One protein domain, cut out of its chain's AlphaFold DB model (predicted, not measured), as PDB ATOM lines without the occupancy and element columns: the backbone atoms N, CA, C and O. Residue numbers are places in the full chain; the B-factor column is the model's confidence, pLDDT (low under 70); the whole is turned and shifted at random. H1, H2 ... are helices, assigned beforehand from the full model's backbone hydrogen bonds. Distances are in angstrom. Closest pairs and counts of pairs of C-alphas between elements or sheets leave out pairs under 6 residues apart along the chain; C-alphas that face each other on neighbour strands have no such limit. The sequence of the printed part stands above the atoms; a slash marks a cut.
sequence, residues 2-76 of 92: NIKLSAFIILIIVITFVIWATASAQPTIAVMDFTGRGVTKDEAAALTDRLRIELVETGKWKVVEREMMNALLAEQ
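This is residues 2 to 76 of the 92 residues of an uncharacterized protein of candidate division Zixibacteria bacterium CG_4_9_14_3_um_filter_46_8 (UniProt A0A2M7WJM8). A long free helix, H1, sticks out from one end of a small body in which the chain runs out along an extended stretch and folds back as a second helix, H2; a short third helix, H3, sticks out to one side. H1 makes much of the length, and no two of the three helices touch. The printed part has 75 residues with three named helices, in the order H1, H2, H3, and no named strand, and its class is all helix. The whole is extended, with a radius of gyration of the C-alphas of 22.3 A, and spans 76 by 29 by 15 A.

H1, residues 2 to 21, belongs to residues 2 to 24, which stand free. H2, residues 41 to 57, is apart from H1. Residues 28 to 29, in the link from H1 to H2, pair with residues 62 to 63, which follow H2, in a short parallel pairing. H3, residues 68 to 75, is apart from both H1 and H2, and residues 67 to 76 stand free. In H1, H2 and H3 every O i to N i+4 pair is within hydrogen-bond range.

H1 runs 29.0 A from C-alpha 2 at (247.283, 240.131, 366.134) to C-alpha 21. H2 begins with C-alpha 41 at (293.933, 276.887, 408.672) and is 24.5 A long from first to last C-alpha. H3 has 8 residues and ends with C-alpha 75 at (291.701, 254.947, 383.599).

The C-alphas of Asn 2 and Gly 38, the two farthest apart, are 76.2 A from each other. Without the stretches that stand free, the body of 42 residues spans 38 by 15 by 14 A. The printed part has no cut. The link from H1 to H2, 19 residues, is long, and that from H2 to H3, 10 residues, is short. The mean pLDDT of the printed part is 81.1; residues 22 to 24 and 65 to 76 are under 70.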
ATOM      1  N   ASN A   2     246.892 240.150 364.704       74.62
ATOM      2  CA  ASN A   2     247.283 240.131 366.134       74.62
ATOM      3  C   ASN A   2     248.798 239.989 366.385       74.62
ATOM      4  O   ASN A   2     249.301 240.441 367.408       74.62
ATOM      5  N   ILE A   3     249.543 239.412 365.432       83.94
ATOM      6  CA  ILE A   3     250.992 239.180 365.578       83.94
ATOM      7  C   ILE A   3     251.792 240.494 365.527       83.94
ATOM      8  O   ILE A   3     252.716 240.697 366.304       83.94
ATOM      9  N   LYS A   4     251.388 241.419 364.640       80.50
ATOM     10  CA  LYS A   4     252.010 242.743 364.470       80.50
ATOM     11  C   LYS A   4     251.728 243.643 365.679       80.50
ATOM     12  O   LYS A   4     252.613 244.371 366.103       80.50
ATOM     13  N   LEU A   5     250.521 243.543 366.247       82.88
ATOM     14  CA  LEU A   5     250.110 244.279 367.444       82.88
ATOM     15  C   LEU A   5     250.858 243.781 368.692       82.88
ATOM     16  O   LEU A   5     251.384 244.590 369.446       82.88
ATOM     17  N   SER A   6     250.987 242.459 368.857       84.00
ATOM     18  CA  SER A   6     251.795 241.853 369.926       84.00
ATOM     19  C   SER A   6     253.274 242.244 369.821       84.00
ATOM     20  O   SER A   6     253.865 242.692 370.801       84.00
ATOM     21  N   ALA A   7     253.854 242.194 368.616       87.69
ATOM     22  CA  ALA A   7     255.234 242.625 368.386       87.69
ATOM     23  C   ALA A   7     255.453 244.112 368.723       87.69
ATOM     24  O   ALA A   7     256.487 244.468 369.281       87.69
ATOM     25  N   PHE A   8     254.474 244.973 368.431       91.38
ATOM     26  CA  PHE A   8     254.538 246.396 368.763       91.38
ATOM     27  C   PHE A   8     254.465 246.646 370.278       91.38
ATOM     28  O   PHE A   8     255.218 247.462 370.802       91.38
ATOM     29  N   ILE A   9     253.622 245.898 370.997       91.50
ATOM     30  CA  ILE A   9     253.535 245.967 372.464       91.50
ATOM     31  C   ILE A   9     254.849 245.499 373.106       91.50
ATOM     32  O   ILE A   9     255.361 246.170 373.998       91.50
ATOM     33  N   ILE A  10     255.435 244.401 372.620       91.56
ATOM     34  CA  ILE A  10     256.733 243.903 373.105       91.56
ATOM     35  C   ILE A  10     257.834 244.937 372.850       91.56
ATOM     36  O   ILE A  10     258.639 245.200 373.739       91.56
ATOM     37  N   LEU A  11     257.841 245.575 371.676       91.19
ATOM     38  CA  LEU A  11     258.803 246.626 371.350       91.19
ATOM     39  C   LEU A  11     258.687 247.822 372.309       91.19
ATOM     40  O   LEU A  11     259.703 248.297 372.806       91.19
ATOM     41  N   ILE A  12     257.466 248.272 372.617       91.56
ATOM     42  CA  ILE A  12     257.234 249.352 373.589       91.56
ATOM     43  C   ILE A  12     257.721 248.943 374.981       91.56
ATOM     44  O   ILE A  12     258.417 249.720 375.628       91.56
ATOM     45  N   ILE A  13     257.409 247.724 375.431       91.69
ATOM     46  CA  ILE A  13     257.845 247.219 376.742       91.69
ATOM     47  C   ILE A  13     259.375 247.197 376.825       91.69
ATOM     48  O   ILE A  13     259.937 247.693 377.797       91.69
ATOM     49  N   VAL A  14     260.055 246.707 375.787       92.19
ATOM     50  CA  VAL A  14     261.525 246.684 375.728       92.19
ATOM     51  C   VAL A  14     262.102 248.100 375.746       92.19
ATOM     52  O   VAL A  14     263.021 248.367 376.516       92.19
ATOM     53  N   ILE A  15     261.541 249.028 374.964       89.25
ATOM     54  CA  ILE A  15     261.990 250.428 374.944       89.25
ATOM     55  C   ILE A  15     261.809 251.070 376.319       89.25
ATOM     56  O   ILE A  15     262.730 251.711 376.820       89.25
ATOM     57  N   THR A  16     260.653 250.871 376.959       87.38
ATOM     58  CA  THR A  16     260.434 251.387 378.311       87.38
ATOM     59  C   THR A  16     261.426 250.770 379.288       87.38
ATOM     60  O   THR A  16     262.114 251.517 379.959       87.38
ATOM     61  N   PHE A  17     261.636 249.455 379.299       87.00
ATOM     62  CA  PHE A  17     262.598 248.812 380.199       87.00
ATOM     63  C   PHE A  17     264.022 249.389 380.083       87.00
ATOM     64  O   PHE A  17     264.672 249.646 381.095       87.00
ATOM     65  N   VAL A  18     264.480 249.672 378.860       86.50
ATOM     66  CA  VAL A  18     265.800 250.272 378.606       86.50
ATOM     67  C   VAL A  18     265.917 251.685 379.192       86.50
ATOM     68  O   VAL A  18     266.957 252.019 379.753       86.50
ATOM     69  N   ILE A  19     264.866 252.508 379.114       82.88
ATOM     70  CA  ILE A  19     264.885 253.889 379.633       82.88
ATOM     71  C   ILE A  19     265.004 253.915 381.165       82.88
ATOM     72  O   ILE A  19     265.691 254.768 381.720       82.88
ATOM     73  N   TRP A  20     264.363 252.977 381.866       80.56
ATOM     74  CA  TRP A  20     264.435 252.920 383.331       80.56
ATOM     75  C   TRP A  20     265.824 252.487 383.815       80.56
ATOM     76  O   TRP A  20     266.281 252.951 384.857       80.56
ATOM     77  N   ALA A  21     266.518 251.646 383.043       73.69
ATOM     78  CA  ALA A  21     267.858 251.173 383.377       73.69
ATOM     79  C   ALA A  21     268.938 252.269 383.303       73.69
ATOM     80  O   ALA A  21     269.973 252.140 383.951       73.69
ATOM     81  N   THR A  22     268.725 253.346 382.540       69.81
ATOM     82  CA  THR A  22     269.740 254.394 382.319       69.81
ATOM     83  C   THR A  22     269.532 255.659 383.158       69.81
ATOM     84  O   THR A  22     270.339 256.584 383.082       69.81
ATOM     85  N   ALA A  23     268.492 255.718 383.999       68.12
ATOM     86  CA  ALA A  23     268.100 256.931 384.725       68.12
ATOM     87  C   ALA A  23     268.936 257.253 385.987       68.12
ATOM     88  O   ALA A  23     268.669 258.251 386.656       68.12
ATOM     89  N   SER A  24     269.949 256.457 386.340       63.66
ATOM     90  CA  SER A  24     270.770 256.689 387.538       63.66
ATOM     91  C   SER A  24     272.021 257.529 387.239       63.66
ATOM     92  O   SER A  24     273.142 257.019 387.246       63.66
ATOM     93  N   ALA A  25     271.854 258.827 386.979       72.69
ATOM     94  CA  ALA A  25     272.978 259.764 386.951       72.69
ATOM     95  C   ALA A  25     273.174 260.381 388.347       72.69
ATOM     96  O   ALA A  25     272.313 261.117 388.827       72.69
ATOM     97  N   GLN A  26     274.298 260.081 389.008       79.75
ATOM     98  CA  GLN A  26     274.645 260.740 390.270       79.75
ATOM     99  C   GLN A  26     275.105 262.182 389.996       79.75
ATOM    100  O   GLN A  26     275.995 262.382 389.164       79.75
ATOM    101  N   PRO A  27     274.534 263.191 390.673       82.94
ATOM    102  CA  PRO A  27     274.990 264.570 390.549       82.94
ATOM    103  C   PRO A  27     276.436 264.739 391.039       82.94
ATOM    104  O   PRO A  27     276.832 264.207 392.081       82.94
ATOM    105  N   THR A  28     277.220 265.510 390.286       86.94
ATOM    106  CA  THR A  28     278.619 265.825 390.602       86.94
ATOM    107  C   THR A  28     278.699 267.097 391.438       86.94
ATOM    108  O   THR A  28     278.090 268.106 391.082       86.94
ATOM    109  N   ILE A  29     279.472 267.071 392.522       86.69
ATOM    110  CA  ILE A  29     279.678 268.218 393.412       86.69
ATOM    111  C   ILE A  29     281.171 268.434 393.677       86.69
ATOM    112  O   ILE A  29     281.938 267.480 393.811       86.69
ATOM    113  N   ALA A  30     281.589 269.697 393.746       88.88
ATOM    114  CA  ALA A  30     282.942 270.090 394.124       88.88
ATOM    115  C   ALA A  30     282.909 270.789 395.488       88.88
ATOM    116  O   ALA A  30     282.120 271.712 395.696       88.88
ATOM    117  N   VAL A  31     283.766 270.349 396.412       88.56
ATOM    118  CA  VAL A  31     283.863 270.905 397.769       88.56
ATOM    119  C   VAL A  31     285.082 271.817 397.856       88.56
ATOM    120  O   VAL A  31     286.222 271.367 397.722       88.56
ATOM    121  N   MET A  32     284.825 273.103 398.087       89.50
ATOM    122  CA  MET A  32     285.850 274.125 398.307       89.50
ATOM    123  C   MET A  32     286.370 274.078 399.747       89.50
ATOM    124  O   MET A  32     285.624 273.722 400.657       89.50
ATOM    125  N   ASP A  33     287.621 274.492 399.950       90.19
ATOM    126  CA  ASP A  33     288.223 274.572 401.284       90.19
ATOM    127  C   ASP A  33     287.553 275.646 402.145       90.19
ATOM    128  O   ASP A  33     287.257 276.755 401.687       90.19
ATOM    129  N   PHE A  34     287.310 275.318 403.412       91.81
ATOM    130  CA  PHE A  34     286.718 276.250 404.359       91.81
ATOM    131  C   PHE A  34     287.667 277.393 404.716       91.81
ATOM    132  O   PHE A  34     288.867 277.222 404.924       91.81
ATOM    133  N   THR A  35     287.091 278.583 404.873       91.56
ATOM    134  CA  THR A  35     287.786 279.734 405.444       91.56
ATOM    135  C   THR A  35     287.618 279.729 406.961       91.56
ATOM    136  O   THR A  35     286.510 279.846 407.490       91.56
ATOM    137  N   GLY A  36     288.729 279.578 407.680       90.38
ATOM    138  CA  GLY A  36     288.727 279.591 409.140       90.38
ATOM    139  C   GLY A  36     288.270 280.943 409.697       90.38
ATOM    140  O   GLY A  36     288.819 281.988 409.350       90.38
ATOM    141  N   ARG A  37     287.273 280.927 410.589       89.88
ATOM    142  CA  ARG A  37     286.862 282.080 411.404       89.88
ATOM    143  C   ARG A  37     286.994 281.707 412.876       89.88
ATOM    144  O   ARG A  37     286.139 281.012 413.406       89.88
ATOM    145  N   GLY A  38     288.082 282.146 413.510       90.94
ATOM    146  CA  GLY A  38     288.403 281.770 414.895       90.94
ATOM    147  C   GLY A  38     289.001 280.366 415.053       90.94
ATOM    148  O   GLY A  38     289.130 279.899 416.176       90.94
ATOM    149  N   VAL A  39     289.375 279.721 413.946       91.31
ATOM    150  CA  VAL A  39     290.085 278.434 413.898       91.31
ATOM    151  C   VAL A  39     291.319 278.572 413.016       91.31
ATOM    152  O   VAL A  39     291.391 279.463 412.159       91.31
ATOM    153  N   THR A  40     292.294 277.702 413.231       93.38
ATOM    154  CA  THR A  40     293.497 277.624 412.405       93.38
ATOM    155  C   THR A  40     293.165 277.129 410.995       93.38
ATOM    156  O   THR A  40     292.110 276.543 410.736       93.38
ATOM    157  N   LYS A  41     294.077 277.381 410.050       89.81
ATOM    158  CA  LYS A  41     293.933 276.887 408.672       89.81
ATOM    159  C   LYS A  41     293.889 275.361 408.621       89.81
ATOM    160  O   LYS A  41     293.105 274.816 407.852       89.81
ATOM    161  N   ASP A  42     294.668 274.702 409.473       91.56
ATOM    162  CA  ASP A  42     294.754 273.243 409.521       91.56
ATOM    163  C   ASP A  42     293.456 272.623 410.057       91.56
ATOM    164  O   ASP A  42     292.965 271.639 409.512       91.56
ATOM    165  N   GLU A  43     292.823 273.248 411.054       92.31
ATOM    166  CA  GLU A  43     291.503 272.831 411.547       92.31
ATOM    167  C   GLU A  43     290.409 273.019 410.487       92.31
ATOM    168  O   GLU A  43     289.567 272.142 410.294       92.31
ATOM    169  N   ALA A  44     290.423 274.143 409.765       94.19
ATOM    170  CA  ALA A  44     289.477 274.383 408.676       94.19
ATOM    171  C   ALA A  44     289.656 273.375 407.523       94.19
ATOM    172  O   ALA A  44     288.663 272.915 406.949       94.19
ATOM    173  N   ALA A  45     290.899 272.993 407.218       90.44
ATOM    174  CA  ALA A  45     291.208 271.956 406.239       90.44
ATOM    175  C   ALA A  45     290.685 270.585 406.697       90.44
ATOM    176  O   ALA A  45     289.909 269.966 405.972       90.44
ATOM    177  N   ALA A  46     290.974 270.178 407.937       93.12
ATOM    178  CA  ALA A  46     290.494 268.913 408.499       93.12
ATOM    179  C   ALA A  46     288.956 268.800 408.493       93.12
ATOM    180  O   ALA A  46     288.399 267.741 408.204       93.12
ATOM    181  N   LEU A  47     288.247 269.902 408.768       93.19
ATOM    182  CA  LEU A  47     286.785 269.957 408.674       93.19
ATOM    183  C   LEU A  47     286.281 269.818 407.233       93.19
ATOM    184  O   LEU A  47     285.263 269.163 406.999       93.19
ATOM    185  N   THR A  48     286.984 270.418 406.270       92.19
ATOM    186  CA  THR A  48     286.650 270.280 404.845       92.19
ATOM    187  C   THR A  48     286.842 268.834 404.389       92.19
ATOM    188  O   THR A  48     285.976 268.281 403.711       92.19
ATOM    189  N   ASP A  49     287.935 268.194 404.801       91.62
ATOM    190  CA  ASP A  49     288.222 266.798 404.469       91.62
ATOM    191  C   ASP A  49     287.190 265.855 405.082       91.62
ATOM    192  O   ASP A  49     286.688 264.955 404.407       91.62
ATOM    193  N   ARG A  50     286.762 266.112 406.325       93.19
ATOM    194  CA  ARG A  50     285.679 265.330 406.926       93.19
ATOM    195  C   ARG A  50     284.367 265.481 406.154       93.19
ATOM    196  O   ARG A  50     283.685 264.483 405.947       93.19
ATOM    197  N   LEU A  51     284.028 266.686 405.689       92.06
ATOM    198  CA  LEU A  51     282.846 266.900 404.846       92.06
ATOM    199  C   LEU A  51     282.937 266.120 403.523       92.06
ATOM    200  O   LEU A  51     281.939 265.543 403.093       92.06
ATOM    201  N   ARG A  52     284.110 266.096 402.875       90.38
ATOM    202  CA  ARG A  52     284.325 265.322 401.639       90.38
ATOM    203  C   ARG A  52     284.050 263.838 401.864       90.38
ATOM    204  O   ARG A  52     283.269 263.261 401.110       90.38
ATOM    205  N   ILE A  53     284.598 263.268 402.939       90.75
ATOM    206  CA  ILE A  53     284.391 261.860 403.308       90.75
ATOM    207  C   ILE A  53     282.897 261.554 403.480       90.75
ATOM    208  O   ILE A  53     282.389 260.632 402.852       90.75
ATOM    209  N   GLU A  54     282.165 262.361 404.250       91.38
ATOM    210  CA  GLU A  54     280.724 262.153 404.488       91.38
ATOM    211  C   GLU A  54     279.893 262.231 403.192       91.38
ATOM    212  O   GLU A  54     278.930 261.483 402.993       91.38
ATOM    213  N   LEU A  55     280.266 263.122 402.267       89.12
ATOM    214  CA  LEU A  55     279.593 263.252 400.972       89.12
ATOM    215  C   LEU A  55     279.834 262.040 400.063       89.12
ATOM    216  O   LEU A  55     278.908 261.628 399.358       89.12
ATOM    217  N   VAL A  56     281.037 261.458 400.105       85.56
ATOM    218  CA  VAL A  56     281.369 260.206 399.407       85.56
ATOM    219  C   VAL A  56     280.635 259.024 400.048       85.56
ATOM    220  O   VAL A  56     279.983 258.256 399.339       85.56
ATOM    221  N   GLU A  57     280.654 258.912 401.380       87.19
ATOM    222  CA  GLU A  57     279.969 257.851 402.138       87.19
ATOM    223  C   GLU A  57     278.447 257.862 401.924       87.19
ATOM    224  O   GLU A  57     277.803 256.813 401.926       87.19
ATOM    225  N   THR A  58     277.861 259.031 401.650       87.62
ATOM    226  CA  THR A  58     276.432 259.159 401.328       87.62
ATOM    227  C   THR A  58     276.051 258.413 400.035       87.62
ATOM    228  O   THR A  58     274.878 258.078 399.849       87.62
ATOM    229  N   GLY A  59     276.993 258.172 399.111       79.88
ATOM    230  CA  GLY A  59     276.775 257.402 397.875       79.88
ATOM    231  C   GLY A  59     275.792 258.029 396.874       79.88
ATOM    232  O   GLY A  59     275.414 257.395 395.890       79.88
ATOM    233  N   LYS A  60     275.347 259.265 397.128       81.06
ATOM    234  CA  LYS A  60     274.407 260.024 396.282       81.06
ATOM    235  C   LYS A  60     275.104 261.034 395.379       81.06
ATOM    236  O   LYS A  60     274.479 261.539 394.451       81.06
ATOM    237  N   TRP A  61     276.361 261.345 395.672       82.50
ATOM    238  CA  TRP A  61     277.108 262.411 395.026       82.50
ATOM    239  C   TRP A  61     278.415 261.867 394.479       82.50
ATOM    240  O   TRP A  61     279.123 261.129 395.160       82.50
ATOM    241  N   LYS A  62     278.769 262.304 393.273       80.12
ATOM    242  CA  LYS A  62     280.123 262.141 392.753       80.12
ATOM    243  C   LYS A  62     280.947 263.343 393.211       80.12
ATOM    244  O   LYS A  62     280.848 264.421 392.625       80.12
ATOM    245  N   VAL A  63     281.703 263.185 394.296       80.69
ATOM    246  CA  VAL A  63     282.579 264.246 394.815       80.69
ATOM    247  C   VAL A  63     283.848 264.284 393.971       80.69
ATOM    248  O   VAL A  63     284.536 263.277 393.843       80.69
ATOM    249  N   VAL A  64     284.153 265.433 393.366       73.31
ATOM    250  CA  VAL A  64     285.416 265.615 392.638       73.31
ATOM    251  C   VAL A  64     286.466 266.096 393.623       73.31
ATOM    252  O   VAL A  64     286.530 267.279 393.962       73.31
ATOM    253  N   GLU A  65     287.290 265.168 394.089       65.19
ATOM    254  CA  GLU A  65     288.520 265.501 394.795       65.19
ATOM    255  C   GLU A  65     289.589 265.929 393.792       65.19
ATOM    256  O   GLU A  65     289.642 265.445 392.660       65.19
ATOM    257  N   ARG A  66     290.474 266.845 394.191       58.25
ATOM    258  CA  ARG A  66     291.619 267.249 393.359       58.25
ATOM    259  C   ARG A  66     292.507 266.051 392.977       58.25
ATOM    260  O   ARG A  66     293.145 266.096 391.931       58.25
ATOM    261  N   GLU A  67     292.483 264.970 393.761       51.00
ATOM    262  CA  GLU A  67     293.160 263.706 393.442       51.00
ATOM    263  C   GLU A  67     292.492 262.902 392.312       51.00
ATOM    264  O   GLU A  67     293.173 262.154 391.608       51.00
ATOM    265  N   MET A  68     291.196 263.101 392.039       46.34
ATOM    266  CA  MET A  68     290.505 262.414 390.940       46.34
ATOM    267  C   MET A  68     290.946 262.883 389.549       46.34
ATOM    268  O   MET A  68     290.653 262.199 388.568       46.34
ATOM    269  N   MET A  69     291.687 263.990 389.444       51.31
ATOM    270  CA  MET A  69     292.353 264.356 388.191       51.31
ATOM    271  C   MET A  69     293.368 263.273 387.778       51.31
ATOM    272  O   MET A  69     293.445 262.920 386.603       51.31
ATOM    273  N   ASN A  70     294.087 262.684 388.742       51.66
ATOM    274  CA  ASN A  70     295.099 261.655 388.479       51.66
ATOM    275  C   ASN A  70     294.476 260.283 388.183       51.66
ATOM    276  O   ASN A  70     294.998 259.542 387.355       51.66
ATOM    277  N   ALA A  71     293.340 259.957 388.806       52.19
ATOM    278  CA  ALA A  71     292.622 258.710 388.534       52.19
ATOM    279  C   ALA A  71     291.953 258.708 387.142       52.19
ATOM    280  O   ALA A  71     291.964 257.690 386.456       52.19
ATOM    281  N   LEU A  72     291.451 259.861 386.675       50.47
ATOM    282  CA  LEU A  72     290.926 260.024 385.310       50.47
ATOM    283  C   LEU A  72     292.014 259.878 384.232       50.47
ATOM    284  O   LEU A  72     291.745 259.303 383.179       50.47
ATOM    285  N   LEU A  73     293.237 260.346 384.511       52.03
ATOM    286  CA  LEU A  73     294.409 260.174 383.638       52.03
ATOM    287  C   LEU A  73     294.972 258.739 383.647       52.03
ATOM    288  O   LEU A  73     295.699 258.370 382.727       52.03
ATOM    289  N   ALA A  74     294.638 257.925 384.655       56.97
ATOM    290  CA  ALA A  74     295.049 256.523 384.746       56.97
ATOM    291  C   ALA A  74     294.043 255.557 384.091       56.97
ATOM    292  O   ALA A  74     294.457 254.575 383.475       56.97
ATOM    293  N   GLU A  75     292.732 255.818 384.192       52.72
ATOM    294  CA  GLU A  75     291.701 254.947 383.599       52.72
ATOM    295  C   GLU A  75     291.477 255.174 382.100       52.72
ATOM    296  O   GLU A  75     291.107 254.249 381.375       52.72
ATOM    297  N   GLN A  76     291.729 256.382 381.596       50.31
ATOM    298  CA  GLN A  76     291.848 256.598 380.160       50.31
ATOM    299  C   GLN A  76     293.307 256.411 379.802       50.31
ATOM    300  O   GLN A  76     294.080 257.345 379.959       50.31
TER     301      GLN A  76